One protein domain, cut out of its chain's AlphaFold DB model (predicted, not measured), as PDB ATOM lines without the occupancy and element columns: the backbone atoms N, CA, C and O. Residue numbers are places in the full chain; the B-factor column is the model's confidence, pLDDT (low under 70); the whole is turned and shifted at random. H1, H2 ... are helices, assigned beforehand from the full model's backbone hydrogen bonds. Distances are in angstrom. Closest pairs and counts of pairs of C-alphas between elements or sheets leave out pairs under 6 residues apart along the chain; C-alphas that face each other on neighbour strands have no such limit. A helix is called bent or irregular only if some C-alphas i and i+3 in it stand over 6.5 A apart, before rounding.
ATOM      1  N   GLU A 108      55.117-113.412  55.707       87.94
ATOM      2  CA  GLU A 108      56.107-112.359  55.462       87.94
ATOM      3  C   GLU A 108      55.938-111.160  56.412       87.94
ATOM      4  O   GLU A 108      56.925-110.650  56.945       87.94
ATOM      5  N   GLU A 109      54.706-110.710  56.674       89.44
ATOM      6  CA  GLU A 109      54.448-109.661  57.668       89.44
ATOM      7  C   GLU A 109      54.874-110.084  59.076       89.44
ATOM      8  O   GLU A 109      55.453-109.268  59.800       89.44
ATOM      9  N   MET A 110      54.606-111.336  59.461       93.06
ATOM     10  CA  MET A 110      55.020-111.879  60.757       93.06
ATOM     11  C   MET A 110      56.546-111.942  60.865       93.06
ATOM     12  O   MET A 110      57.098-111.432  61.836       93.06
ATOM     13  N   ILE A 111      57.244-112.444  59.840       90.19
ATOM     14  CA  ILE A 111      58.718-112.447  59.781       90.19
ATOM     15  C   ILE A 111      59.260-111.021  59.895       90.19
ATOM     16  O   ILE A 111      60.110-110.741  60.741       90.19
ATOM     17  N   LYS A 112      58.721-110.075  59.115       88.31
ATOM     18  CA  LYS A 112      59.111-108.659  59.193       88.31
ATOM     19  C   LYS A 112      58.899-108.085  60.587       88.31
ATOM     20  O   LYS A 112      59.692-107.260  61.040       88.31
ATOM     21  N   PHE A 113      57.820-108.471  61.261       90.75
ATOM     22  CA  PHE A 113      57.570-108.070  62.638       90.75
ATOM     23  C   PHE A 113      58.630-108.652  63.583       90.75
ATOM     24  O   PHE A 113      59.269-107.870  64.284       90.75
ATOM     25  N   ILE A 114      58.881-109.963  63.540       92.75
ATOM     26  CA  ILE A 114      59.872-110.668  64.370       92.75
ATOM     27  C   ILE A 114      61.258-110.029  64.227       92.75
ATOM     28  O   ILE A 114      61.824-109.579  65.222       92.75
ATOM     29  N   ILE A 115      61.763-109.878  62.998       89.25
ATOM     30  CA  ILE A 115      63.100-109.318  62.739       89.25
ATOM     31  C   ILE A 115      63.203-107.859  63.198       89.25
ATOM     32  O   ILE A 115      64.199-107.435  63.777       89.25
ATOM     33  N   ARG A 116      62.158-107.044  62.998       87.44
ATOM     34  CA  ARG A 116      62.161-105.668  63.526       87.44
ATOM     35  C   ARG A 116      62.235-105.644  65.050       87.44
ATOM     36  O   ARG A 116      62.790-104.692  65.601       87.44
ATOM     37  N   LYS A 117      61.649-106.632  65.730       89.62
ATOM     38  CA  LYS A 117      61.661-106.723  67.194       89.62
ATOM     39  C   LYS A 117      62.979-107.251  67.724       89.62
ATOM     40  O   LYS A 117      63.505-106.608  68.627       89.62
ATOM     41  N   SER A 118      63.542-108.298  67.130       89.69
ATOM     42  CA  SER A 118      64.865-108.805  67.507       89.69
ATOM     43  C   SER A 118      65.924-107.710  67.378       89.69
ATOM     44  O   SER A 118      66.617-107.402  68.343       89.69
ATOM     45  N   MET A 119      65.950-107.006  66.244       84.06
ATOM     46  CA  MET A 119      66.880-105.899  66.010       84.06
ATOM     47  C   MET A 119      66.643-104.734  66.979       84.06
ATOM     48  O   MET A 119      67.586-104.091  67.428       84.06
ATOM     49  N   LYS A 120      65.384-104.420  67.319       84.38
ATOM     50  CA  LYS A 120      65.086-103.374  68.313       84.38
ATOM     51  C   LYS A 120      65.562-103.779  69.711       84.38
ATOM     52  O   LYS A 120      66.063-102.916  70.423       84.38
ATOM     53  N   HIS A 121      65.393-105.043  70.083       81.88
ATOM     54  CA  HIS A 121      65.833-105.581  71.366       81.88
ATOM     55  C   HIS A 121      67.363-105.532  71.485       81.88
ATOM     56  O   HIS A 121      67.878-104.986  72.451       81.88
ATOM     57  N   GLN A 122      68.082-105.941  70.436       78.56
ATOM     58  CA  GLN A 122      69.546-105.833  70.352       78.56
ATOM     59  C   GLN A 122      70.048-104.386  70.484       78.56
ATOM     60  O   GLN A 122      71.024-104.112  71.175       78.56
ATOM     61  N   ARG A 123      69.340-103.426  69.875       72.44
ATOM     62  CA  ARG A 123      69.686-101.994  69.940       72.44
ATOM     63  C   ARG A 123      69.516-101.368  71.318       72.44
ATOM     64  O   ARG A 123      70.093-100.315  71.556       72.44
ATOM     65  N   GLN A 124      68.717-101.958  72.207       64.50
ATOM     66  CA  GLN A 124      68.627-101.483  73.591       64.50
ATOM     67  C   GLN A 124      69.908-101.793  74.381       64.50
ATOM     68  O   GLN A 124      70.138-101.171  75.413       64.50
ATOM     69  N   SER A 125      70.760-102.680  73.856       56.47
ATOM     70  CA  SER A 125      72.037-103.092  74.443       56.47
ATOM     71  C   SER A 125      73.272-102.508  73.730       56.47
ATOM     72  O   SER A 125      74.387-102.779  74.162       56.47
ATOM     73  N   GLN A 126      73.114-101.717  72.656       55.53
ATOM     74  CA  GLN A 126      74.221-101.176  71.839       55.53
ATOM     75  C   GLN A 126      74.263 -99.634  71.838       55.53
ATOM     76  O   GLN A 126      73.226 -98.968  71.885       55.53
ATOM     77  N   ARG A 138      64.456-101.631  54.863       51.09
ATOM     78  CA  ARG A 138      63.209-101.418  54.110       51.09
ATOM     79  C   ARG A 138      62.955-102.509  53.063       51.09
ATOM     80  O   ARG A 138      61.788-102.764  52.772       51.09
ATOM     81  N   LYS A 139      63.994-103.181  52.555       56.03
ATOM     82  CA  LYS A 139      63.892-104.278  51.577       56.03
ATOM     83  C   LYS A 139      64.227-105.618  52.239       56.03
ATOM     84  O   LYS A 139      65.162-106.303  51.855       56.03
ATOM     85  N   MET A 140      63.457-105.979  53.264       61.69
ATOM     86  CA  MET A 140      63.603-107.257  53.964       61.69
ATOM     87  C   MET A 140      63.058-108.395  53.085       61.69
ATOM     88  O   MET A 140      61.905-108.795  53.233       61.69
ATOM     89  N   ASN A 141      63.862-108.845  52.120       69.25
ATOM     90  CA  ASN A 141      63.596-110.035  51.316       69.25
ATOM     91  C   ASN A 141      64.137-111.293  52.027       69.25
ATOM     92  O   ASN A 141      64.894-111.210  52.995       69.25
ATOM     93  N   ILE A 142      63.750-112.479  51.549       68.75
ATOM     94  CA  ILE A 142      64.181-113.764  52.132       68.75
ATOM     95  C   ILE A 142      65.715-113.902  52.123       68.75
ATOM     96  O   ILE A 142      66.281-114.458  53.060       68.75
ATOM     97  N   ALA A 143      66.392-113.365  51.103       72.06
ATOM     98  CA  ALA A 143      67.852-113.382  51.008       72.06
ATOM     99  C   ALA A 143      68.519-112.599  52.153       72.06
ATOM    100  O   ALA A 143      69.425-113.124  52.793       72.06
ATOM    101  N   PHE A 144      68.013-111.406  52.475       78.12
ATOM    102  CA  PHE A 144      68.479-110.604  53.605       78.12
ATOM    103  C   PHE A 144      68.271-111.333  54.933       78.12
ATOM    104  O   PHE A 144      69.165-111.355  55.770       78.12
ATOM    105  N   VAL A 145      67.109-111.969  55.129       76.75
ATOM    106  CA  VAL A 145      66.852-112.750  56.350       76.75
ATOM    107  C   VAL A 145      67.870-113.886  56.475       76.75
ATOM    108  O   VAL A 145      68.461-114.044  57.537       76.75
ATOM    109  N   LYS A 146      68.146-114.627  55.394       77.38
ATOM    110  CA  LYS A 146      69.171-115.682  55.396       77.38
ATOM    111  C   LYS A 146      70.563-115.142  55.730       77.38
ATOM    112  O   LYS A 146      71.228-115.714  56.583       77.38
ATOM    113  N   GLN A 147      70.976-114.038  55.108       78.88
ATOM    114  CA  GLN A 147      72.260-113.384  55.397       78.88
ATOM    115  C   GLN A 147      72.355-112.923  56.856       78.88
ATOM    116  O   GLN A 147      73.378-113.121  57.503       78.88
ATOM    117  N   LEU A 148      71.275-112.371  57.410       82.12
ATOM    118  CA  LEU A 148      71.230-111.926  58.801       82.12
ATOM    119  C   LEU A 148      71.490-113.084  59.778       82.12
ATOM    120  O   LEU A 148      72.228-112.921  60.746       82.12
ATOM    121  N   PHE A 149      70.938-114.267  59.495       82.50
ATOM    122  CA  PHE A 149      71.154-115.476  60.296       82.50
ATOM    123  C   PHE A 149      72.487-116.195  60.020       82.50
ATOM    124  O   PHE A 149      72.816-117.126  60.747       82.50
ATOM    125  N   GLN A 150      73.282-115.770  59.031       82.00
ATOM    126  CA  GLN A 150      74.676-116.223  58.880       82.00
ATOM    127  C   GLN A 150      75.623-115.524  59.866       82.00
ATOM    128  O   GLN A 150      76.719-116.017  60.117       82.00
ATOM    129  N   ASN A 151      75.217-114.390  60.444       83.81
ATOM    130  CA  ASN A 151      76.006-113.686  61.446       83.81
ATOM    131  C   ASN A 151      75.857-114.359  62.824       83.81
ATOM    132  O   ASN A 151      74.806-114.271  63.464       83.81
ATOM    133  N   THR A 152      76.935-114.974  63.316       83.44
ATOM    134  CA  THR A 152      76.973-115.703  64.596       83.44
ATOM    135  C   THR A 152      76.595-114.826  65.792       83.44
ATOM    136  O   THR A 152      75.875-115.269  66.687       83.44
ATOM    137  N   SER A 153      77.021-113.557  65.798       84.00
ATOM    138  CA  SER A 153      76.680-112.609  66.865       84.00
ATOM    139  C   SER A 153      75.184-112.290  66.866       84.00
ATOM    140  O   SER A 153      74.541-112.278  67.919       84.00
ATOM    141  N   TYR A 154      74.592-112.092  65.685       85.75
ATOM    142  CA  TYR A 154      73.146-111.913  65.574       85.75
ATOM    143  C   TYR A 154      72.393-113.160  66.050       85.75
ATOM    144  O   TYR A 154      71.427-113.023  66.796       85.75
ATOM    145  N   GLN A 155      72.841-114.361  65.676       84.75
ATOM    146  CA  GLN A 155      72.197-115.626  66.041       84.75
ATOM    147  C   GLN A 155      72.182-115.864  67.559       84.75
ATOM    148  O   GLN A 155      71.134-116.202  68.113       84.75
ATOM    149  N   GLN A 156      73.301-115.621  68.250       85.44
ATOM    150  CA  GLN A 156      73.375-115.711  69.715       85.44
ATOM    151  C   GLN A 156      72.395-114.739  70.383       85.44
ATOM    152  O   GLN A 156      71.587-115.123  71.231       85.44
ATOM    153  N   ASN A 157      72.396-113.482  69.938       87.19
ATOM    154  CA  ASN A 157      71.480-112.468  70.449       87.19
ATOM    155  C   ASN A 157      70.013-112.779  70.119       87.19
ATOM    156  O   ASN A 157      69.116-112.482  70.908       87.19
ATOM    157  N   TYR A 158      69.751-113.371  68.954       90.62
ATOM    158  CA  TYR A 158      68.420-113.803  68.549       90.62
ATOM    159  C   TYR A 158      67.906-114.926  69.454       90.62
ATOM    160  O   TYR A 158      66.754-114.874  69.875       90.62
ATOM    161  N   SER A 159      68.762-115.880  69.830       88.81
ATOM    162  CA  SER A 159      68.414-116.926  70.798       88.81
ATOM    163  C   SER A 159      67.983-116.333  72.144       88.81
ATOM    164  O   SER A 159      66.956-116.723  72.692       88.81
ATOM    165  N   ASN A 160      68.707-115.327  72.647       88.69
ATOM    166  CA  ASN A 160      68.325-114.621  73.875       88.69
ATOM    167  C   ASN A 160      66.988-113.877  73.724       88.69
ATOM    168  O   ASN A 160      66.151-113.901  74.627       88.69
ATOM    169  N   PHE A 161      66.762-113.253  72.566       92.69
ATOM    170  CA  PHE A 161      65.505-112.581  72.241       92.69
ATOM    171  C   PHE A 161      64.304-113.541  72.232       92.69
ATOM    172  O   PHE A 161      63.231-113.161  72.706       92.69
ATOM    173  N   LEU A 162      64.462-114.774  71.734       92.94
ATOM    174  CA  LEU A 162      63.366-115.749  71.666       92.94
ATOM    175  C   LEU A 162      62.755-116.047  73.038       92.94
ATOM    176  O   LEU A 162      61.531-116.131  73.143       92.94
ATOM    177  N   ASN A 163      63.575-116.089  74.093       91.38
ATOM    178  CA  ASN A 163      63.111-116.314  75.467       91.38
ATOM    179  C   ASN A 163      62.144-115.226  75.963       91.38
ATOM    180  O   ASN A 163      61.329-115.469  76.848       91.38
ATOM    181  N   GLN A 164      62.212-114.021  75.390       92.75
ATOM    182  CA  GLN A 164      61.375-112.882  75.773       92.75
ATOM    183  C   GLN A 164      60.319-112.540  74.716       92.75
ATOM    184  O   GLN A 164      59.450-111.698  74.959       92.75
ATOM    185  N   TYR A 165      60.374-113.169  73.539       94.69
ATOM    186  CA  TYR A 165      59.611-112.728  72.378       94.69
ATOM    187  C   TYR A 165      58.100-112.743  72.617       94.69
ATOM    188  O   TYR A 165      57.432-111.750  72.323       94.69
ATOM    189  N   LEU A 166      57.570-113.820  73.204       95.19
ATOM    190  CA  LEU A 166      56.142-113.928  73.510       95.19
ATOM    191  C   LEU A 166      55.679-112.774  74.409       95.19
ATOM    192  O   LEU A 166      54.708-112.092  74.088       95.19
ATOM    193  N   GLN A 167      56.411-112.498  75.491       94.88
ATOM    194  CA  GLN A 167      56.073-111.413  76.416       94.88
ATOM    195  C   GLN A 167      56.153-110.041  75.740       94.88
ATOM    196  O   GLN A 167      55.265-109.206  75.908       94.88
ATOM    197  N   LEU A 168      57.172-109.807  74.908       93.50
ATOM    198  CA  LEU A 168      57.294-108.572  74.130       93.50
ATOM    199  C   LEU A 168      56.121-108.391  73.152       93.50
ATOM    200  O   LEU A 168      55.574-107.289  73.045       93.50
ATOM    201  N   ALA A 169      55.724-109.459  72.457       94.62
ATOM    202  CA  ALA A 169      54.612-109.443  71.512       94.62
ATOM    203  C   ALA A 169      53.274-109.172  72.216       94.62
ATOM    204  O   ALA A 169      52.512-108.315  71.758       94.62
ATOM    205  N   LEU A 170      53.017-109.835  73.348       95.06
ATOM    206  CA  LEU A 170      51.820-109.629  74.168       95.06
ATOM    207  C   LEU A 170      51.750-108.199  74.715       95.06
ATOM    208  O   LEU A 170      50.733-107.528  74.536       95.06
ATOM    209  N   ASN A 171      52.844-107.689  75.287       95.06
ATOM    210  CA  ASN A 171      52.906-106.331  75.835       95.06
ATOM    211  C   ASN A 171      52.640-105.263  74.770       95.06
ATOM    212  O   ASN A 171      51.866-104.325  74.983       95.06
ATOM    213  N   GLU A 172      53.248-105.394  73.591       94.12
ATOM    214  CA  GLU A 172      52.979-104.480  72.484       94.12
ATOM    215  C   GLU A 172      51.538-104.584  71.991       94.12
ATOM    216  O   GLU A 172      50.926-103.563  71.658       94.12
ATOM    217  N   ASN A 173      50.980-105.793  71.940       95.56
ATOM    218  CA  ASN A 173      49.594-105.966  71.546       95.56
ATOM    219  C   ASN A 173      48.642-105.324  72.559       95.56
ATOM    220  O   ASN A 173      47.731-104.603  72.164       95.56
ATOM    221  N   GLN A 174      48.915-105.457  73.856       95.81
ATOM    222  CA  GLN A 174      48.133-104.811  74.904       95.81
ATOM    223  C   GLN A 174      48.194-103.280  74.814       95.81
ATOM    224  O   GLN A 174      47.181-102.606  75.004       95.81
ATOM    225  N   GLN A 175      49.341-102.705  74.439       95.94
ATOM    226  CA  GLN A 175      49.432-101.270  74.142       95.94
ATOM    227  C   GLN A 175      48.580-100.866  72.930       95.94
ATOM    228  O   GLN A 175      47.979 -99.789  72.945       95.94
ATOM    229  N   LYS A 176      48.506-101.704  71.884       95.44
ATOM    230  CA  LYS A 176      47.605-101.465  70.741       95.44
ATOM    231  C   LYS A 176      46.145-101.516  71.176       95.44
ATOM    232  O   LYS A 176      45.400-100.622  70.792       95.44
ATOM    233  N   ILE A 177      45.757-102.494  71.999       96.62
ATOM    234  CA  ILE A 177      44.392-102.613  72.530       96.62
ATOM    235  C   ILE A 177      44.023-101.350  73.301       96.62
ATOM    236  O   ILE A 177      43.037-100.714  72.952       96.62
ATOM    237  N   LYS A 178      44.845-100.923  74.270       96.69
ATOM    238  CA  LYS A 178      44.588 -99.705  75.062       96.69
ATOM    239  C   LYS A 178      44.352 -98.483  74.171       96.69
ATOM    240  O   LYS A 178      43.367 -97.773  74.338       96.69
ATOM    241  N   LYS A 179      45.220 -98.261  73.180       97.56
ATOM    242  CA  LYS A 179      45.077 -97.131  72.247       97.56
ATOM    243  C   LYS A 179      43.858 -97.264  71.337       97.56
ATOM    244  O   LYS A 179      43.263 -96.254  70.982       97.56
ATOM    245  N   TYR A 180      43.510 -98.484  70.939       97.06
ATOM    246  CA  TYR A 180      42.364 -98.732  70.076       97.06
ATOM    247  C   TYR A 180      41.036 -98.570  70.821       97.06
ATOM    248  O   TYR A 180      40.115 -97.974  70.277       97.06
ATOM    249  N   VAL A 181      40.966 -99.011  72.080       97.00
ATOM    250  CA  VAL A 181      39.829 -98.775  72.982       97.00
ATOM    251  C   VAL A 181      39.580 -97.279  73.140       97.00
ATOM    252  O   VAL A 181      38.466 -96.829  72.894       97.00
ATOM    253  N   LEU A 182      40.619 -96.502  73.475       96.75
ATOM    254  CA  LEU A 182      40.504 -95.044  73.602       96.75
ATOM    255  C   LEU A 182      39.989 -94.405  72.308       96.75
ATOM    256  O   LEU A 182      39.027 -93.649  72.339       96.75
ATOM    257  N   PHE A 183      40.566 -94.792  71.167       96.94
ATOM    258  CA  PHE A 183      40.128 -94.315  69.856       96.94
ATOM    259  C   PHE A 183      38.647 -94.616  69.580       96.94
ATOM    260  O   PHE A 183      37.915 -93.741  69.136       96.94
ATOM    261  N   ILE A 184      38.184 -95.837  69.858       96.06
ATOM    262  CA  ILE A 184      36.780 -96.222  69.659       96.06
ATOM    263  C   ILE A 184      35.853 -95.420  70.574       96.06
ATOM    264  O   ILE A 184      34.796 -94.977  70.132       96.06
ATOM    265  N   VAL A 185      36.233 -95.233  71.836       95.31
ATOM    266  CA  VAL A 185      35.444 -94.465  72.807       95.31
ATOM    267  C   VAL A 185      35.283 -93.022  72.347       95.31
ATOM    268  O   VAL A 185      34.162 -92.518  72.344       95.31
ATOM    269  N   ASP A 186      36.358 -92.396  71.872       95.62
ATOM    270  CA  ASP A 186      36.301 -91.038  71.331       95.62
ATOM    271  C   ASP A 186      35.402 -90.969  70.073       95.62
ATOM    272  O   ASP A 186      34.650 -90.008  69.901       95.62
ATOM    273  N   LEU A 187      35.384 -92.009  69.223       95.38
ATOM    274  CA  LEU A 187      34.458 -92.099  68.081       95.38
ATOM    275  C   LEU A 187      32.992 -92.281  68.491       95.38
ATOM    276  O   LEU A 187      32.108 -91.768  67.809       95.38
ATOM    277  N   ILE A 188      32.710 -93.007  69.576       92.81
ATOM    278  CA  ILE A 188      31.346 -93.125  70.111       92.81
ATOM    279  C   ILE A 188      30.881 -91.768  70.633       92.81
ATOM    280  O   ILE A 188      29.777 -91.343  70.307       92.81
ATOM    281  N   GLN A 189      31.723 -91.088  71.413       90.81
ATOM    282  CA  GLN A 189      31.400 -89.795  72.025       90.81
ATOM    283  C   GLN A 189      31.210 -88.679  70.992       90.81
ATOM    284  O   GLN A 189      30.406 -87.782  71.210       90.81
ATOM    285  N   SER A 190      31.927 -88.743  69.869       93.12
ATOM    286  CA  SER A 190      31.805 -87.792  68.755       93.12
ATOM    287  C   SER A 190      30.804 -88.219  67.675       93.12
ATOM    288  O   SER A 190      30.698 -87.549  66.652       93.12
ATOM    289  N   GLU A 191      30.100 -89.341  67.864       91.31
ATOM    290  CA  GLU A 191      29.159 -89.932  66.895       91.31
ATOM    291  C   GLU A 191      29.779 -90.303  65.528       91.31
ATOM    292  O   GLU A 191      29.084 -90.572  64.548       91.31
ATOM    293  N   GLN A 192      31.105 -90.424  65.452       93.88
ATOM    294  CA  GLN A 192      31.862 -90.737  64.235       93.88
ATOM    295  C   GLN A 192      32.166 -92.237  64.083       93.88
ATOM    296  O   GLN A 192      33.216 -92.639  63.576       93.88
ATOM    297  N   ILE A 193      31.233 -93.107  64.481       92.12
ATOM    298  CA  ILE A 193      31.444 -94.567  64.559       92.12
ATOM    299  C   ILE A 193      31.800 -95.241  63.223       92.12
ATOM    300  O   ILE A 193      32.331 -96.349  63.220       92.12
ATOM    301  N   ASN A 194      31.546 -94.591  62.086       91.00
ATOM    302  CA  ASN A 194      31.909 -95.099  60.757       91.00
ATOM    303  C   ASN A 194      33.426 -95.055  60.496       91.00
ATOM    304  O   ASN A 194      33.915 -95.671  59.553       91.00
ATOM    305  N   GLN A 195      34.191 -94.341  61.328       92.19
ATOM    306  CA  GLN A 195      35.640 -94.200  61.184       92.19
ATOM    307  C   GLN A 195      36.442 -95.274  61.934       92.19
ATOM    308  O   GLN A 195      37.673 -95.260  61.885       92.19
ATOM    309  N   VAL A 196      35.789 -96.228  62.611       91.19
ATOM    310  CA  VAL A 196      36.470 -97.273  63.405       91.19
ATOM    311  C   VAL A 196      37.491 -98.053  62.568       91.19
ATOM    312  O   VAL A 196      38.586 -98.377  63.036       91.19
ATOM    313  N   LEU A 197      37.175 -98.292  61.295       90.50
ATOM    314  CA  LEU A 197      38.039 -99.021  60.365       90.50
ATOM    315  C   LEU A 197      39.314 -98.249  59.971       90.50
ATOM    316  O   LEU A 197      40.307 -98.876  59.595       90.50
ATOM    317  N   ASN A 198      39.348 -96.923  60.141       91.62
ATOM    318  CA  ASN A 198      40.486 -96.073  59.757       91.62
ATOM    319  C   ASN A 198      41.707 -96.249  60.675       91.62
ATOM    320  O   ASN A 198      42.821 -95.830  60.338       91.62
ATOM    321  N   TYR A 199      41.541 -96.880  61.841       92.62
ATOM    322  CA  TYR A 199      42.631 -97.042  62.797       92.62
ATOM    323  C   TYR A 199      43.723 -97.976  62.270       92.62
ATOM    324  O   TYR A 199      43.551 -99.190  62.244       92.62
ATOM    325  N   LYS A 200      44.890 -97.454  61.888       88.81
ATOM    326  CA  LYS A 200      45.939 -98.255  61.221       88.81
ATOM    327  C   LYS A 200      46.563 -99.354  62.094       88.81
ATOM    328  O   LYS A 200      46.997-100.375  61.571       88.81
ATOM    329  N   ARG A 201      46.663 -99.157  63.414       88.00
ATOM    330  CA  ARG A 201      47.447-100.027  64.321       88.00
ATOM    331  C   ARG A 201      46.590-101.075  65.029       88.00
ATOM    332  O   ARG A 201      46.630-101.189  66.249       88.00
ATOM    333  N   PHE A 202      45.832-101.832  64.250       91.31
ATOM    334  CA  PHE A 202      44.881-102.814  64.761       91.31
ATOM    335  C   PHE A 202      45.553-103.905  65.629       91.31
ATOM    336  O   PHE A 202      46.648-104.368  65.269       91.31
ATOM    337  N   PRO A 203      44.945-104.297  66.769       94.75
ATOM    338  CA  PRO A 203      45.434-105.397  67.595       94.75
ATOM    339  C   PRO A 203      45.485-106.721  66.829       94.75
ATOM    340  O   PRO A 203      44.752-106.943  65.866       94.75
ATOM    341  N   TRP A 204      46.404-107.589  67.228       94.75
ATOM    342  CA  TRP A 204      46.546-108.928  66.674       94.75
ATOM    343  C   TRP A 204      45.683-109.910  67.459       94.75
ATOM    344  O   TRP A 204      45.583-109.788  68.679       94.75
ATOM    345  N   LEU A 205      45.114-110.898  66.765       94.81
ATOM    346  CA  LEU A 205      44.517-112.070  67.402       94.81
ATOM    347  C   LEU A 205      45.584-112.874  68.150       94.81
ATOM    348  O   LEU A 205      46.753-112.883  67.751       94.81
ATOM    349  N   ASN A 206      45.165-113.600  69.187       93.75
ATOM    350  CA  ASN A 206      46.065-114.466  69.950       93.75
ATOM    351  C   ASN A 206      46.710-115.527  69.052       93.75
ATOM    352  O   ASN A 206      47.908-115.774  69.150       93.75
ATOM    353  N   ASP A 207      45.962-116.061  68.092       93.50
ATOM    354  CA  ASP A 207      46.490-117.057  67.163       93.50
ATOM    355  C   ASP A 207      47.571-116.496  66.246       93.50
ATOM    356  O   ASP A 207      48.543-117.188  65.967       93.50
ATOM    357  N   TRP A 208      47.473-115.235  65.813       95.25
ATOM    358  CA  TRP A 208      48.546-114.614  65.029       95.25
ATOM    359  C   TRP A 208      49.807-114.404  65.862       95.25
ATOM    360  O   TRP A 208      50.913-114.527  65.339       95.25
ATOM    361  N   ILE A 209      49.658-114.104  67.156       95.19
ATOM    362  CA  ILE A 209      50.792-114.037  68.082       95.19
ATOM    363  C   ILE A 209      51.419-115.428  68.214       95.19
ATOM    364  O   ILE A 209      52.622-115.563  68.006       95.19
ATOM    365  N   ASN A 210      50.620-116.463  68.457       94.44
ATOM    366  CA  ASN A 210      51.103-117.838  68.586       94.44
ATOM    367  C   ASN A 210      51.805-118.327  67.309       94.44
ATOM    368  O   ASN A 210      52.923-118.836  67.379       94.44
ATOM    369  N   GLN A 211      51.215-118.085  66.135       95.50
ATOM    370  CA  GLN A 211      51.840-118.368  64.838       95.50
ATOM    371  C   GLN A 211      53.163-117.614  64.680       95.50
ATOM    372  O   GLN A 211      54.155-118.184  64.233       95.50
ATOM    373  N   SER A 212      53.224-116.342  65.088       96.31
ATOM    374  CA  SER A 212      54.471-115.580  65.019       96.31
ATOM    375  C   SER A 212      55.561-116.136  65.940       96.31
ATOM    376  O   SER A 212      56.731-116.094  65.572       96.31
ATOM    377  N   VAL A 213      55.208-116.706  67.098       95.31
ATOM    378  CA  VAL A 213      56.165-117.376  67.997       95.31
ATOM    379  C   VAL A 213      56.715-118.647  67.358       95.31
ATOM    380  O   VAL A 213      57.929-118.838  67.359       95.31
ATOM    381  N   GLN A 214      55.855-119.463  66.743       94.94
ATOM    382  CA  GLN A 214      56.279-120.656  66.000       94.94
ATOM    383  C   GLN A 214      57.224-120.281  64.852       94.94
ATOM    384  O   GLN A 214      58.330-120.807  64.757       94.94
ATOM    385  N   ILE A 215      56.855-119.279  64.045       94.19
ATOM    386  CA  ILE A 215      57.714-118.762  62.973       94.19
ATOM    387  C   ILE A 215      59.046-118.258  63.541       94.19
ATOM    388  O   ILE A 215      60.092-118.510  62.951       94.19
ATOM    389  N   ALA A 216      59.045-117.559  64.679       93.38
ATOM    390  CA  ALA A 216      60.272-117.049  65.283       93.38
ATOM    391  C   ALA A 216      61.244-118.177  65.668       93.38
ATOM    392  O   ALA A 216      62.450-118.024  65.455       93.38
ATOM    393  N   GLN A 217      60.726-119.299  66.173       92.06
ATOM    394  CA  GLN A 217      61.504-120.507  66.460       92.06
ATOM    395  C   GLN A 217      62.008-121.170  65.170       92.06
ATOM    396  O   GLN A 217      63.183-121.514  65.072       92.06
ATOM    397  N   GLU A 218      61.167-121.279  64.137       90.94
ATOM    398  CA  GLU A 218      61.568-121.814  62.827       90.94
ATOM    399  C   GLU A 218      62.711-121.011  62.192       90.94
ATOM    400  O   GLU A 218      63.631-121.591  61.613       90.94
ATOM    401  N   LEU A 219      62.685-119.678  62.321       88.31
ATOM    402  CA  LEU A 219      63.723-118.799  61.775       88.31
ATOM    403  C   LEU A 219      65.115-119.097  62.356       88.31
ATOM    404  O   LEU A 219      66.101-118.962  61.634       88.31
ATOM    405  N   GLN A 220      65.205-119.538  63.616       85.69
ATOM    406  CA  GLN A 220      66.477-119.919  64.243       85.69
ATOM    407  C   GLN A 220      67.129-121.122  63.544       85.69
ATOM    408  O   GLN A 220      68.354-121.208  63.478       85.69
ATOM    409  N   ASN A 221      66.313-122.014  62.976       81.62
ATOM    410  CA  ASN A 221      66.739-123.276  62.369       81.62
ATOM    411  C   ASN A 221      66.991-123.178  60.853       81.62
ATOM    412  O   ASN A 221      67.295-124.184  60.212       81.62
ATOM    413  N   LEU A 222      66.884-121.983  60.257       72.62
ATOM    414  CA  LEU A 222      67.018-121.777  58.807       72.62
ATOM    415  C   LEU A 222      68.400-122.132  58.231       72.62
ATOM    416  O   LEU A 222      68.497-122.327  57.022       72.62
TER     417      LEU A 222
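What this domain is: This is residues 108 to 126 and 138 to 222 of the 238 residues of an uncharacterized protein of Paramecium tetraurelia (UniProt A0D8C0). One long helix, H3, bends steeply into a short arm, H3a, and a long arm, H3b; at the bend H1 and H5 pack on it and make a small body, with H2 beside H3a. H3b runs away from this body and makes most of the length, and past its last residue, 189, the backbone folds back through the short H4, loosely alongside, to H5. The printed part has 104 residues with five named helices, H1 to H5 in order, and no named strand: all helix. The whole is loose, with a radius of gyration of the C-alphas of 16.7 A, and spans 54 by 27 by 24 A, only just elongated.

How they stand to each other: Start with H1, residues 108 to 123. With residues 118 to 122 alone it touches H3a, residues 152 to 163, about perpendicular at 78 degrees; the closest C-alphas, of Ser 118 and Phe 161, are 6.1 A apart. With residues 110 to 114 alone it touches H5, residues 206 to 220, the same way at a steep tilt of 69 degrees, only just short of perpendicular; the closest C-alphas, of Met 110 and Ser 212, are 5.7 A apart. H2, residues 142 to 150, is near H1, and close to but not clearly touching H3a, where the closest C-alphas, of Phe 149 and Gln 155, are 5.8 A apart. H3b, residues 166 to 189, touches H5 at a shallow tilt of 32 degrees, opposite ways, with residues 166 to 170 alone; the closest C-alphas, of Leu 166 and Val 213, are 6.5 A apart. H3b and H4, residues 193 to 198, form a helical hairpin, closest at the C-alphas of Leu 187 and Ile 193, 5.3 A apart. H4 and H5 are apart. In H1, H2 and H3b every O i to N i+4 pair is within hydrogen-bond range; in H3a 7 of 8 are, in H5 10 of 11, and in H4 0 of 2, beside 1 of 3 O i to N i+3 pairs.

Where its parts are: Find C-alpha 108 at (56.107, -112.359, 55.462); from there H1 runs 22.4 A to C-alpha 123. H3, residues 152 to 189, was assigned as one helix by its hydrogen bonds but is bent: C-alphas 163 and 166 are 7.6 A apart, and H3a and H3b stand at 60 degrees. H3b runs 34.6 A to C-alpha 189 at (31.400, -89.795, 72.025). H4 is irregular, with C-alphas 194 and 197 7.3 A apart. H5 runs 21.9 A to C-alpha 220 at (66.477, -119.919, 64.243).

The domain as a whole: The two C-alphas farthest apart, of Thr 152 and Glu 191, are 54.4 A apart. Residues 127 to 137 are not printed, and C-alphas 126 and 138 across the cut are 20.9 A apart. The links H2 to H3 and H3 to H4 are tight, and H4 to H5 is short. The mean pLDDT of the printed part is 87.9; residues 124 to 126 and 138 to 142 are under 70.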